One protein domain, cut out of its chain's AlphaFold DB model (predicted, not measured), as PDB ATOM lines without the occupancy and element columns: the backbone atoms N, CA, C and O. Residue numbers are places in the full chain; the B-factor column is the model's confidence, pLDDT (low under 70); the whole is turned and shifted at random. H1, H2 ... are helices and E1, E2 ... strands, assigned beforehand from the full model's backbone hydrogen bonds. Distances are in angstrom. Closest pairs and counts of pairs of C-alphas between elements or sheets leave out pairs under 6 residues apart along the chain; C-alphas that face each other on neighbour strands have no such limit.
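AT A GLANCE: This is residues 2 to 99 of the 275 residues of an uncharacterized protein of Methylobacterium sp. RAS18 (UniProt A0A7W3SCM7). One long helix, H1, makes the length of a rod; its residues 2 to 11 stick out, and the chain folds back beside its later part, with strand E1 between H1 and strand E2. The 98 printed residues run H1, H2, E1, H3, E2, H4, mostly helix, with E1 and E2 antiparallel. The whole is only just loose, close to extended: radius of gyration of the C-alphas 18.7 A, spans 70 by 23 by 20 A.

IN THESE COORDINATES: H1, residues 2 to 42, starts at C-alpha 2 (-67.993, -69.326, -94.525) and measures 59.7 A. H2 is 49 to 53, E1 57 to 60, H3 74 to 77, E2 80 to 84 and H4 95 to 98, ending at C-alpha 98 (-39.112, -46.935, -98.624).

HOW THE PARTS SIT: The closest C-alphas of H1 and E1, Ala 30 and Phe 60, are 6.1 A apart. E1 and E2 are antiparallel at 154 degrees, with N 57 and O 83 2.8 A apart, within hydrogen-bond range. H3 and H4 touch, closest at the C-alphas of Pro 75 and Ala 95, 4.8 A. In H1 and H2 every O i to N i+4 pair is within hydrogen-bond range; H3 and H4 are too short for one.

THE WHOLE: The C-alphas of Arg 2 and Asn 48, the two farthest apart, are 69.9 A apart. The printed part has no cut; E1 to H3 is a long link. No printed residue is under 70 in pLDDT.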
ATOM      1  N   ARG A   2     -69.118 -68.578 -95.135       81.69
ATOM      2  CA  ARG A   2     -67.993 -69.326 -94.525       81.69
ATOM      3  C   ARG A   2     -66.620 -69.034 -95.155       81.69
ATOM      4  O   ARG A   2     -65.684 -68.716 -94.438       81.69
ATOM      5  N   TRP A   3     -66.540 -69.045 -96.484       88.56
ATOM      6  CA  TRP A   3     -65.305 -68.749 -97.223       88.56
ATOM      7  C   TRP A   3     -64.818 -67.304 -97.081       88.56
ATOM      8  O   TRP A   3     -63.618 -67.073 -97.039       88.56
ATOM      9  N   ILE A   4     -65.737 -66.342 -96.956       88.44
ATOM     10  CA  ILE A   4     -65.394 -64.924 -96.762       88.44
ATOM     11  C   ILE A   4     -64.786 -64.733 -95.371       88.44
ATOM     12  O   ILE A   4     -63.738 -64.112 -95.244       88.44
ATOM     13  N   GLY A   5     -65.410 -65.316 -94.340       91.00
ATOM     14  CA  GLY A   5     -64.872 -65.280 -92.980       91.00
ATOM     15  C   GLY A   5     -63.510 -65.968 -92.881       91.00
ATOM     16  O   GLY A   5     -62.573 -65.384 -92.353       91.00
ATOM     17  N   ALA A   6     -63.369 -67.164 -93.461       93.38
ATOM     18  CA  ALA A   6     -62.090 -67.873 -93.502       93.38
ATOM     19  C   ALA A   6     -61.005 -67.079 -94.251       93.38
ATOM     20  O   ALA A   6     -59.880 -66.977 -93.770       93.38
ATOM     21  N   GLY A   7     -61.351 -66.474 -95.392       94.62
ATOM     22  CA  GLY A   7     -60.440 -65.629 -96.162       94.62
ATOM     23  C   GLY A   7     -59.985 -64.390 -95.390       94.62
ATOM     24  O   GLY A   7     -58.802 -64.067 -95.410       94.62
ATOM     25  N   LEU A   8     -60.889 -63.735 -94.655       94.38
ATOM     26  CA  LEU A   8     -60.547 -62.590 -93.809       94.38
ATOM     27  C   LEU A   8     -59.628 -62.993 -92.650       94.38
ATOM     28  O   LEU A   8     -58.631 -62.320 -92.405       94.38
ATOM     29  N   ILE A   9     -59.921 -64.105 -91.971       95.38
ATOM     30  CA  ILE A   9     -59.070 -64.627 -90.891       95.38
ATOM     31  C   ILE A   9     -57.670 -64.947 -91.425       95.38
ATOM     32  O   ILE A   9     -56.679 -64.561 -90.810       95.38
ATOM     33  N   LEU A  10     -57.583 -65.602 -92.587       95.06
ATOM     34  CA  LEU A  10     -56.310 -65.902 -93.239       95.06
ATOM     35  C   LEU A  10     -55.545 -64.620 -93.591       95.06
ATOM     36  O   LEU A  10     -54.354 -64.527 -93.310       95.06
ATOM     37  N   LEU A  11     -56.225 -63.621 -94.156       93.31
ATOM     38  CA  LEU A  11     -55.625 -62.334 -94.502       93.31
ATOM     39  C   LEU A  11     -55.061 -61.614 -93.263       93.31
ATOM     40  O   LEU A  11     -53.929 -61.127 -93.297       93.31
ATOM     41  N   LEU A  12     -55.820 -61.583 -92.161       94.25
ATOM     42  CA  LEU A  12     -55.376 -61.010 -90.887       94.25
ATOM     43  C   LEU A  12     -54.176 -61.777 -90.317       94.25
ATOM     44  O   LEU A  12     -53.212 -61.154 -89.878       94.25
ATOM     45  N   ALA A  13     -54.200 -63.111 -90.366       93.12
ATOM     46  CA  ALA A  13     -53.114 -63.951 -89.869       93.12
ATOM     47  C   ALA A  13     -51.819 -63.769 -90.676       93.12
ATOM     48  O   ALA A  13     -50.756 -63.577 -90.089       93.12
ATOM     49  N   VAL A  14     -51.898 -63.777 -92.012       92.69
ATOM     50  CA  VAL A  14     -50.735 -63.583 -92.897       92.69
ATOM     51  C   VAL A  14     -50.125 -62.199 -92.692       92.69
ATOM     52  O   VAL A  14     -48.909 -62.078 -92.541       92.69
ATOM     53  N   THR A  15     -50.960 -61.162 -92.631       90.62
ATOM     54  CA  THR A  15     -50.478 -59.787 -92.440       90.62
ATOM     55  C   THR A  15     -49.894 -59.591 -91.047       90.62
ATOM     56  O   THR A  15     -48.817 -59.018 -90.912       90.62
ATOM     57  N   GLY A  16     -50.549 -60.129 -90.015       90.62
ATOM     58  CA  GLY A  16     -50.040 -60.101 -88.645       90.62
ATOM     59  C   GLY A  16     -48.710 -60.819 -88.492       90.62
ATOM     60  O   GLY A  16     -47.798 -60.296 -87.854       90.62
ATOM     61  N   PHE A  17     -48.558 -61.978 -89.129       90.75
ATOM     62  CA  PHE A  17     -47.292 -62.701 -89.143       90.75
ATOM     63  C   PHE A  17     -46.191 -61.913 -89.863       90.75
ATOM     64  O   PHE A  17     -45.069 -61.832 -89.363       90.75
ATOM     65  N   GLY A  18     -46.505 -61.291 -91.003       89.62
ATOM     66  CA  GLY A  18     -45.579 -60.412 -91.721       89.62
ATOM     67  C   GLY A  18     -45.118 -59.229 -90.866       89.62
ATOM     68  O   GLY A  18     -43.916 -59.025 -90.701       89.62
ATOM     69  N   ALA A  19     -46.063 -58.510 -90.257       88.19
ATOM     70  CA  ALA A  19     -45.784 -57.375 -89.380       88.19
ATOM     71  C   ALA A  19     -44.976 -57.784 -88.136       88.19
ATOM     72  O   ALA A  19     -44.038 -57.089 -87.751       88.19
ATOM     73  N   TRP A  20     -45.278 -58.940 -87.537       88.94
ATOM     74  CA  TRP A  20     -44.513 -59.472 -86.408       88.94
ATOM     75  C   TRP A  20     -43.069 -59.805 -86.798       88.94
ATOM     76  O   TRP A  20     -42.137 -59.418 -86.093       88.94
ATOM     77  N   ARG A  21     -42.858 -60.469 -87.944       89.62
ATOM     78  CA  ARG A  21     -41.506 -60.766 -88.444       89.62
ATOM     79  C   ARG A  21     -40.703 -59.502 -88.707       89.62
ATOM     80  O   ARG A  21     -39.513 -59.472 -88.405       89.62
ATOM     81  N   GLU A  22     -41.340 -58.483 -89.272       87.38
ATOM     82  CA  GLU A  22     -40.685 -57.209 -89.547       87.38
ATOM     83  C   GLU A  22     -40.317 -56.470 -88.256       87.38
ATOM     84  O   GLU A  22     -39.196 -55.985 -88.122       87.38
ATOM     85  N   ALA A  23     -41.206 -56.477 -87.260       86.81
ATOM     86  CA  ALA A  23     -40.915 -55.921 -85.942       86.81
ATOM     87  C   ALA A  23     -39.710 -56.614 -85.281       86.81
ATOM     88  O   ALA A  23     -38.808 -55.938 -84.794       86.81
ATOM     89  N   GLN A  24     -39.649 -57.949 -85.318       87.81
ATOM     90  CA  GLN A  24     -38.519 -58.711 -84.770       87.81
ATOM     91  C   GLN A  24     -37.200 -58.395 -85.488       87.81
ATOM     92  O   GLN A  24     -36.176 -58.180 -84.838       87.81
ATOM     93  N   ARG A  25     -37.220 -58.313 -86.826       89.56
ATOM     94  CA  ARG A  25     -36.042 -57.937 -87.626       89.56
ATOM     95  C   ARG A  25     -35.539 -56.548 -87.274       89.56
ATOM     96  O   ARG A  25     -34.346 -56.386 -87.034       89.56
ATOM     97  N   TYR A  26     -36.443 -55.575 -87.216       88.81
ATOM     98  CA  TYR A  26     -36.084 -54.213 -86.856       88.81
ATOM     99  C   TYR A  26     -35.473 -54.142 -85.457       88.81
ATOM    100  O   TYR A  26     -34.411 -53.550 -85.296       88.81
ATOM    101  N   THR A  27     -36.105 -54.757 -84.454       89.00
ATOM    102  CA  THR A  27     -35.610 -54.716 -83.071       89.00
ATOM    103  C   THR A  27     -34.217 -55.332 -82.960       89.00
ATOM    104  O   THR A  27     -33.343 -54.753 -82.316       89.00
ATOM    105  N   ALA A  28     -33.974 -56.458 -83.640       90.94
ATOM    106  CA  ALA A  28     -32.658 -57.091 -83.672       90.94
ATOM    107  C   ALA A  28     -31.597 -56.201 -84.346       90.94
ATOM    108  O   ALA A  28     -30.512 -56.015 -83.796       90.94
ATOM    109  N   GLN A  29     -31.915 -55.605 -85.502       91.75
ATOM    110  CA  GLN A  29     -31.006 -54.700 -86.215       91.75
ATOM    111  C   GLN A  29     -30.712 -53.431 -85.409       91.75
ATOM    112  O   GLN A  29     -29.555 -53.037 -85.280       91.75
ATOM    113  N   ALA A  30     -31.740 -52.813 -84.827       91.69
ATOM    114  CA  ALA A  30     -31.598 -51.625 -83.997       91.69
ATOM    115  C   ALA A  30     -30.715 -51.906 -82.775       91.69
ATOM    116  O   ALA A  30     -29.823 -51.113 -82.482       91.69
ATOM    117  N   ALA A  31     -30.899 -53.045 -82.098       92.44
ATOM    118  CA  ALA A  31     -30.062 -53.439 -80.965       92.44
ATOM    119  C   ALA A  31     -28.600 -53.666 -81.382       92.44
ATOM    120  O   ALA A  31     -27.688 -53.157 -80.730       92.44
ATOM    121  N   GLN A  32     -28.371 -54.373 -82.494       94.38
ATOM    122  CA  GLN A  32     -27.028 -54.615 -83.019       94.38
ATOM    123  C   GLN A  32     -26.303 -53.303 -83.350       94.38
ATOM    124  O   GLN A  32     -25.167 -53.101 -82.922       94.38
ATOM    125  N   ILE A  33     -26.960 -52.402 -84.087       93.12
ATOM    126  CA  ILE A  33     -26.345 -51.135 -84.496       93.12
ATOM    127  C   ILE A  33     -26.166 -50.206 -83.294       93.12
ATOM    128  O   ILE A  33     -25.135 -49.556 -83.196       93.12
ATOM    129  N   THR A  34     -27.105 -50.186 -82.341       94.31
ATOM    130  CA  THR A  34     -26.965 -49.396 -81.105       94.31
ATOM    131  C   THR A  34     -25.710 -49.797 -80.325       94.31
ATOM    132  O   THR A  34     -24.969 -48.927 -79.869       94.31
ATOM    133  N   THR A  35     -25.429 -51.099 -80.200       95.25
ATOM    134  CA  THR A  35     -24.208 -51.584 -79.535       95.25
ATOM    135  C   THR A  35     -22.950 -51.165 -80.298       95.25
ATOM    136  O   THR A  35     -22.041 -50.600 -79.692       95.25
ATOM    137  N   ALA A  36     -22.923 -51.349 -81.621       94.94
ATOM    138  CA  ALA A  36     -21.780 -50.967 -82.454       94.94
ATOM    139  C   ALA A  36     -21.521 -49.447 -82.448       94.94
ATOM    140  O   ALA A  36     -20.380 -49.002 -82.346       94.94
ATOM    141  N   GLU A  37     -22.577 -48.633 -82.508       94.81
ATOM    142  CA  GLU A  37     -22.496 -47.172 -82.432       94.81
ATOM    143  C   GLU A  37     -21.967 -46.706 -81.073       94.81
ATOM    144  O   GLU A  37     -21.142 -45.792 -81.014       94.81
ATOM    145  N   ARG A  38     -22.376 -47.370 -79.984       93.31
ATOM    146  CA  ARG A  38     -21.857 -47.097 -78.641       93.31
ATOM    147  C   ARG A  38     -20.375 -47.445 -78.519       93.31
ATOM    148  O   ARG A  38     -19.621 -46.641 -77.980       93.31
ATOM    149  N   GLU A  39     -19.952 -48.608 -79.011       94.81
ATOM    150  CA  GLU A  39     -18.534 -49.001 -79.025       94.81
ATOM    151  C   GLU A  39     -17.696 -48.015 -79.841       94.81
ATOM    152  O   GLU A  39     -16.669 -47.536 -79.364       94.81
ATOM    153  N   ARG A  40     -18.183 -47.625 -81.024       94.06
ATOM    154  CA  ARG A  40     -17.548 -46.609 -81.868       94.06
ATOM    155  C   ARG A  40     -17.422 -45.259 -81.157       94.06
ATOM    156  O   ARG A  40     -16.388 -44.611 -81.269       94.06
ATOM    157  N   TRP A  41     -18.462 -44.818 -80.445       92.88
ATOM    158  CA  TRP A  41     -18.453 -43.535 -79.734       92.88
ATOM    159  C   TRP A  41     -17.540 -43.549 -78.500       92.88
ATOM    160  O   TRP A  41     -16.891 -42.543 -78.220       92.88
ATOM    161  N   LEU A  42     -17.446 -44.677 -77.786       92.94
ATOM    162  CA  LEU A  42     -16.523 -44.850 -76.654       92.94
ATOM    163  C   LEU A  42     -15.066 -45.046 -77.099       92.94
ATOM    164  O   LEU A  42     -14.155 -44.687 -76.360       92.94
ATOM    165  N   GLY A  43     -14.843 -45.592 -78.295       93.38
ATOM    166  CA  GLY A  43     -13.522 -45.838 -78.884       93.38
ATOM    167  C   GLY A  43     -12.887 -44.629 -79.574       93.38
ATOM    168  O   GLY A  43     -12.011 -44.805 -80.415       93.38
ATOM    169  N   GLN A  44     -13.344 -43.412 -79.278       93.12
ATOM    170  CA  GLN A  44     -12.757 -42.195 -79.833       93.12
ATOM    171  C   GLN A  44     -11.357 -41.925 -79.262       93.12
ATOM    172  O   GLN A  44     -11.112 -42.137 -78.076       93.12
ATOM    173  N   ASP A  45     -10.473 -41.361 -80.088       93.12
ATOM    174  CA  ASP A  45      -9.174 -40.860 -79.627       93.12
ATOM    175  C   ASP A  45      -9.326 -39.791 -78.536       93.12
ATOM    176  O   ASP A  45     -10.331 -39.072 -78.477       93.12
ATOM    177  N   ALA A  46      -8.284 -39.637 -77.714       92.56
ATOM    178  CA  ALA A  46      -8.233 -38.613 -76.677       92.56
ATOM    179  C   ALA A  46      -8.437 -37.210 -77.278       92.56
ATOM    180  O   ALA A  46      -7.619 -36.713 -78.053       92.56
ATOM    181  N   LYS A  47      -9.545 -36.564 -76.905       92.94
ATOM    182  CA  LYS A  47      -9.932 -35.218 -77.343       92.94
ATOM    183  C   LYS A  47     -10.739 -34.525 -76.245       92.94
ATOM    184  O   LYS A  47     -11.185 -35.165 -75.294       92.94
ATOM    185  N   ASN A  48     -10.917 -33.210 -76.358       93.38
ATOM    186  CA  ASN A  48     -11.741 -32.474 -75.400       93.38
ATOM    187  C   ASN A  48     -13.229 -32.891 -75.523       93.38
ATOM    188  O   ASN A  48     -13.658 -33.265 -76.621       93.38
ATOM    189  N   PRO A  49     -14.023 -32.805 -74.437       88.25
ATOM    190  CA  PRO A  49     -15.418 -33.257 -74.433       88.25
ATOM    191  C   PRO A  49     -16.281 -32.610 -75.523       88.25
ATOM    192  O   PRO A  49     -17.049 -33.296 -76.184       88.25
ATOM    193  N   HIS A  50     -16.080 -31.318 -75.794       90.19
ATOM    194  CA  HIS A  50     -16.834 -30.611 -76.827       90.19
ATOM    195  C   HIS A  50     -16.586 -31.199 -78.228       90.19
ATOM    196  O   HIS A  50     -17.526 -31.450 -78.977       90.19
ATOM    197  N   SER A  51     -15.331 -31.492 -78.589       88.81
ATOM    198  CA  SER A  51     -15.006 -32.164 -79.855       88.81
ATOM    199  C   SER A  51     -15.526 -33.604 -79.924       88.81
ATOM    200  O   SER A  51     -15.791 -34.091 -81.022       88.81
ATOM    201  N   ALA A  52     -15.674 -34.291 -78.787       89.31
ATOM    202  CA  ALA A  52     -16.297 -35.614 -78.736       89.31
ATOM    203  C   ALA A  52     -17.810 -35.555 -79.011       89.31
ATOM    204  O   ALA A  52     -18.345 -36.450 -79.669       89.31
ATOM    205  N   ASP A  53     -18.487 -34.482 -78.599       87.50
ATOM    206  CA  ASP A  53     -19.925 -34.301 -78.833       87.50
ATOM    207  C   ASP A  53     -20.262 -34.038 -80.316       87.50
ATOM    208  O   ASP A  53     -21.327 -34.436 -80.799       87.50
ATOM    209  N   HIS A  54     -19.343 -33.438 -81.083       90.88
ATOM    210  CA  HIS A  54     -19.477 -33.273 -82.544       90.88
ATOM    211  C   HIS A  54     -19.316 -34.584 -83.332       90.88
ATOM    212  O   HIS A  54     -19.665 -34.643 -84.508       90.88
ATOM    213  N   PHE A  55     -18.808 -35.658 -82.718       89.56
ATOM    214  CA  PHE A  55     -18.652 -36.955 -83.393       89.56
ATOM    215  C   PHE A  55     -20.001 -37.619 -83.710       89.56
ATOM    216  O   PHE A  55     -20.156 -38.294 -84.735       89.56
ATOM    217  N   GLY A  56     -20.988 -37.377 -82.847       90.62
ATOM    218  CA  GLY A  56     -22.368 -37.806 -83.000       90.62
ATOM    219  C   GLY A  56     -22.626 -39.303 -82.794       90.62
ATOM    220  O   GLY A  56     -21.731 -40.149 -82.871       90.62
ATOM    221  N   LEU A  57     -23.890 -39.632 -82.544       93.00
ATOM    222  CA  LEU A  57     -24.368 -40.987 -82.279       93.00
ATOM    223  C   LEU A  57     -25.724 -41.214 -82.950       93.00
ATOM    224  O   LEU A  57     -26.616 -40.366 -82.867       93.00
ATOM    225  N   TRP A  58     -25.904 -42.367 -83.590       93.25
ATOM    226  CA  TRP A  58     -27.219 -42.770 -84.082       93.25
ATOM    227  C   TRP A  58     -28.061 -43.392 -82.970       93.25
ATOM    228  O   TRP A  58     -27.641 -44.332 -82.298       93.25
ATOM    229  N   LEU A  59     -29.278 -42.879 -82.808       92.81
ATOM    230  CA  LEU A  59     -30.274 -43.388 -81.878       92.81
ATOM    231  C   LEU A  59     -31.459 -43.978 -82.638       92.81
ATOM    232  O   LEU A  59     -31.921 -43.419 -83.635       92.81
ATOM    233  N   PHE A  60     -31.972 -45.091 -82.121       92.56
ATOM    234  CA  PHE A  60     -33.072 -45.847 -82.706       92.56
ATOM    235  C   PHE A  60     -34.281 -45.810 -81.784       92.56
ATOM    236  O   PHE A  60     -34.173 -46.021 -80.575       92.56
ATOM    237  N   ARG A  61     -35.457 -45.566 -82.356       89.44
ATOM    238  CA  ARG A  61     -36.715 -45.567 -81.616       89.44
ATOM    239  C   ARG A  61     -37.251 -47.001 -81.504       89.44
ATOM    240  O   ARG A  61     -37.461 -47.628 -82.544       89.44
ATOM    241  N   PRO A  62     -37.531 -47.527 -80.300       85.44
ATOM    242  CA  PRO A  62     -38.250 -48.790 -80.170       85.44
ATOM    243  C   PRO A  62     -39.707 -48.624 -80.627       85.44
ATOM    244  O   PRO A  62     -40.333 -47.595 -80.362       85.44
ATOM    245  N   SER A  63     -40.253 -49.637 -81.298       85.19
ATOM    246  CA  SER A  63     -41.666 -49.640 -81.693       85.19
ATOM    247  C   SER A  63     -42.582 -49.822 -80.491       85.19
ATOM    248  O   SER A  63     -42.231 -50.479 -79.510       85.19
ATOM    249  N   ALA A  64     -43.792 -49.271 -80.577       85.62
ATOM    250  CA  ALA A  64     -44.801 -49.502 -79.551       85.62
ATOM    251  C   ALA A  64     -45.216 -50.992 -79.513       85.62
ATOM    252  O   ALA A  64     -45.287 -51.624 -80.568       85.62
ATOM    253  N   PRO A  65     -45.593 -51.560 -78.348       83.25
ATOM    254  CA  PRO A  65     -45.890 -52.992 -78.261       83.25
ATOM    255  C   PRO A  65     -47.008 -53.490 -79.186       83.25
ATOM    256  O   PRO A  65     -46.953 -54.611 -79.690       83.25
ATOM    257  N   LEU A  66     -48.010 -52.643 -79.449       88.94
ATOM    258  CA  LEU A  66     -49.134 -52.940 -80.343       88.94
ATOM    259  C   LEU A  66     -48.897 -52.495 -81.798       88.94
ATOM    260  O   LEU A  66     -49.806 -52.635 -82.615       88.94
ATOM    261  N   ALA A  67     -47.693 -52.025 -82.152       88.75
ATOM    262  CA  ALA A  67     -47.369 -51.540 -83.499       88.75
ATOM    263  C   ALA A  67     -47.528 -52.612 -84.593       88.75
ATOM    264  O   ALA A  67     -47.772 -52.288 -85.750       88.75
ATOM    265  N   VAL A  68     -47.444 -53.898 -84.225       89.38
ATOM    266  CA  VAL A  68     -47.725 -55.026 -85.132       89.38
ATOM    267  C   VAL A  68     -49.190 -55.039 -85.591       89.38
ATOM    268  O   VAL A  68     -49.480 -55.428 -86.721       89.38
ATOM    269  N   LEU A  69     -50.118 -54.622 -84.723       92.44
ATOM    270  CA  LEU A  69     -51.532 -54.477 -85.075       92.44
ATOM    271  C   LEU A  69     -51.774 -53.130 -85.756       92.44
ATOM    272  O   LEU A  69     -52.392 -53.063 -86.820       92.44
ATOM    273  N   ASP A  70     -51.276 -52.069 -85.133       92.69
ATOM    274  CA  ASP A  70     -51.498 -50.695 -85.552       92.69
ATOM    275  C   ASP A  70     -50.235 -49.857 -85.300       92.69
ATOM    276  O   ASP A  70     -49.975 -49.466 -84.157       92.69
ATOM    277  N   PRO A  71     -49.427 -49.585 -86.342       88.38
ATOM    278  CA  PRO A  71     -48.192 -48.817 -86.201       88.38
ATOM    279  C   PRO A  71     -48.445 -47.308 -86.030       88.38
ATOM    280  O   PRO A  71     -47.497 -46.549 -85.815       88.38
ATOM    281  N   GLY A  72     -49.700 -46.846 -86.128       89.50
ATOM    282  CA  GLY A  72     -50.058 -45.436 -86.003       89.50
ATOM    283  C   GLY A  72     -49.250 -44.543 -86.949       89.50
ATOM    284  O   GLY A  72     -49.249 -44.728 -88.164       89.50
ATOM    285  N   THR A  73     -48.542 -43.562 -86.383       89.62
ATOM    286  CA  THR A  73     -47.728 -42.590 -87.136       89.62
ATOM    287  C   THR A  73     -46.256 -42.991 -87.284       89.62
ATOM    288  O   THR A  73     -45.479 -42.266 -87.913       89.62
ATOM    289  N   GLU A  74     -45.841 -44.138 -86.737       87.94
ATOM    290  CA  GLU A  74     -44.450 -44.609 -86.792       87.94
ATOM    291  C   GLU A  74     -43.894 -44.707 -88.231       87.94
ATOM    292  O   GLU A  74     -42.789 -44.206 -88.461       87.94
ATOM    293  N   PRO A  75     -44.640 -45.218 -89.237       87.81
ATOM    294  CA  PRO A  75     -44.141 -45.326 -90.613       87.81
ATOM    295  C   PRO A  75     -43.817 -43.980 -91.276       87.81
ATOM    296  O   PRO A  75     -43.044 -43.941 -92.235       87.81
ATOM    297  N   TYR A  76     -44.380 -42.884 -90.758       87.00
ATOM    298  CA  TYR A  76     -44.302 -41.542 -91.338       87.00
ATOM    299  C   TYR A  76     -43.331 -40.613 -90.604       87.00
ATOM    300  O   TYR A  76     -42.859 -39.638 -91.182       87.00
ATOM    301  N   THR A  77     -43.032 -40.886 -89.332       88.19
ATOM    302  CA  THR A  77     -42.253 -39.974 -88.473       88.19
ATOM    303  C   THR A  77     -40.758 -40.278 -88.446       88.19
ATOM    304  O   THR A  77     -39.973 -39.395 -88.115       88.19
ATOM    305  N   GLY A  78     -40.352 -41.477 -88.864       88.88
ATOM    306  CA  GLY A  78     -38.957 -41.913 -88.861       88.88
ATOM    307  C   GLY A  78     -38.593 -42.624 -87.562       88.88
ATOM    308  O   GLY A  78     -39.204 -42.410 -86.510       88.88
ATOM    309  N   ARG A  79     -37.613 -43.521 -87.649       90.50
ATOM    310  CA  ARG A  79     -37.251 -44.453 -86.567       90.50
ATOM    311  C   ARG A  79     -35.799 -44.319 -86.113       90.50
ATOM    312  O   ARG A  79     -35.411 -44.952 -85.136       90.50
ATOM    313  N   MET A  80     -35.017 -43.477 -86.781       92.44
ATOM    314  CA  MET A  80     -33.604 -43.255 -86.494       92.44
ATOM    315  C   MET A  80     -33.303 -41.755 -86.497       92.44
ATOM    316  O   MET A  80     -33.800 -41.036 -87.357       92.44
ATOM    317  N   VAL A  81     -32.480 -41.274 -85.567       94.06
ATOM    318  CA  VAL A  81     -31.997 -39.883 -85.542       94.06
ATOM    319  C   VAL A  81     -30.522 -39.840 -85.160       94.06
ATOM    320  O   VAL A  81     -30.075 -40.622 -84.322       94.06
ATOM    321  N   ARG A  82     -29.760 -38.934 -85.772       93.75
ATOM    322  CA  ARG A  82     -28.363 -38.682 -85.409       93.75
ATOM    323  C   ARG A  82     -28.297 -37.544 -84.402       93.75
ATOM    324  O   ARG A  82     -28.713 -36.432 -84.701       93.75
ATOM    325  N   VAL A  83     -27.773 -37.805 -83.217       92.69
ATOM    326  CA  VAL A  83     -27.580 -36.774 -82.194       92.69
ATOM    327  C   VAL A  83     -26.127 -36.340 -82.217       92.69
ATOM    328  O   VAL A  83     -25.245 -37.178 -82.075       92.69
ATOM    329  N   GLU A  84     -25.885 -35.050 -82.410       91.62
ATOM    330  CA  GLU A  84     -24.557 -34.434 -82.413       91.62
ATOM    331  C   GLU A  84     -24.658 -32.978 -81.949       91.62
ATOM    332  O   GLU A  84     -25.739 -32.381 -81.952       91.62
ATOM    333  N   ALA A  85     -23.536 -32.415 -81.507       88.75
ATOM    334  CA  ALA A  85     -23.512 -31.061 -80.975       88.75
ATOM    335  C   ALA A  85     -23.931 -30.021 -82.031       88.75
ATOM    336  O   ALA A  85     -23.425 -30.018 -83.147       88.75
ATOM    337  N   HIS A  86     -24.814 -29.094 -81.648       86.75
ATOM    338  CA  HIS A  86     -25.239 -27.935 -82.454       86.75
ATOM    339  C   HIS A  86     -25.946 -28.257 -83.785       86.75
ATOM    340  O   HIS A  86     -26.216 -27.340 -84.563       86.75
ATOM    341  N   VAL A  87     -26.299 -29.520 -84.048       84.50
ATOM    342  CA  VAL A  87     -27.047 -29.909 -85.251       84.50
ATOM    343  C   VAL A  87     -28.342 -30.615 -84.870       84.50
ATOM    344  O   VAL A  87     -28.356 -31.665 -84.231       84.50
ATOM    345  N   PHE A  88     -29.460 -30.052 -85.324       83.88
ATOM    346  CA  PHE A  88     -30.768 -30.693 -85.243       83.88
ATOM    347  C   PHE A  88     -30.972 -31.573 -86.472       83.88
ATOM    348  O   PHE A  88     -31.409 -31.097 -87.524       83.88
ATOM    349  N   ASN A  89     -30.633 -32.852 -86.360       89.31
ATOM    350  CA  ASN A  89     -30.901 -33.814 -87.422       89.31
ATOM    351  C   ASN A  89     -32.363 -34.261 -87.400       89.31
ATOM    352  O   ASN A  89     -32.966 -34.440 -86.341       89.31
ATOM    353  N   ASP A  90     -32.921 -34.474 -88.588       88.75
ATOM    354  CA  ASP A  90     -34.270 -35.012 -88.711       88.75
ATOM    355  C   ASP A  90     -34.294 -36.509 -88.400       88.75
ATOM    356  O   ASP A  90     -33.320 -37.238 -88.607       88.75
ATOM    357  N   ALA A  91     -35.455 -36.985 -87.953       90.50
ATOM    358  CA  ALA A  91     -35.712 -38.411 -87.900       90.50
ATOM    359  C   ALA A  91     -35.827 -38.974 -89.331       90.50
ATOM    360  O   ALA A  91     -36.671 -38.547 -90.133       90.50
ATOM    361  N   VAL A  92     -34.965 -39.943 -89.626       88.69
ATOM    362  CA  VAL A  92     -34.839 -40.670 -90.893       88.69
ATOM    363  C   VAL A  92     -35.342 -42.112 -90.741       88.69
ATOM    364  O   VAL A  92     -35.808 -42.515 -89.671       88.69
ATOM    365  N   TYR A  93     -35.281 -42.891 -91.825       85.12
ATOM    366  CA  TYR A  93     -35.790 -44.266 -91.898       85.12
ATOM    367  C   TYR A  93     -37.310 -44.344 -91.684       85.12
ATOM    368  O   TYR A  93     -37.818 -44.863 -90.684       85.12
ATOM    369  N   ARG A  94     -38.050 -43.744 -92.625       86.81
ATOM    370  CA  ARG A  94     -39.516 -43.760 -92.668       86.81
ATOM    371  C   ARG A  94     -39.955 -44.931 -93.535       86.81
ATOM    372  O   ARG A  94     -39.805 -44.877 -94.751       86.81
ATOM    373  N   ALA A  95     -40.533 -45.959 -92.915       80.56
ATOM    374  CA  ALA A  95     -40.945 -47.175 -93.617       80.56
ATOM    375  C   ALA A  95     -41.856 -46.886 -94.826       80.56
ATOM    376  O   ALA A  95     -41.745 -47.555 -95.845       80.56
ATOM    377  N   GLU A  96     -42.702 -45.853 -94.753       81.88
ATOM    378  CA  GLU A  96     -43.591 -45.485 -95.860       81.88
ATOM    379  C   GLU A  96     -42.855 -44.822 -97.040       81.88
ATOM    380  O   GLU A  96     -43.295 -44.910 -98.187       81.88
ATOM    381  N   GLN A  97     -41.715 -44.164 -96.792       82.25
ATOM    382  CA  GLN A  97     -40.890 -43.606 -97.868       82.25
ATOM    383  C   GLN A  97     -40.231 -44.717 -98.687       82.25
ATOM    384  O   GLN A  97     -40.236 -44.632 -99.917       82.25
ATOM    385  N   ASP A  98     -39.769 -45.772 -98.015       76.81
ATOM    386  CA  ASP A  98     -39.112 -46.935 -98.624       76.81
ATOM    387  C   ASP A  98     -40.114 -48.009 -99.097       76.81
ATOM    388  O   ASP A  98     -39.756 -48.956 -99.800       76.81
ATOM    389  N   ALA A  99     -41.395 -47.861 -98.744       75.75
ATOM    390  CA  ALA A  99     -42.454 -48.794 -99.098       75.75
ATOM    391  C   ALA A  99     -42.645 -48.886-100.618       75.75
ATOM    392  O   ALA A  99     -42.869 -47.883-101.308       75.75
TER     393      ALA A  99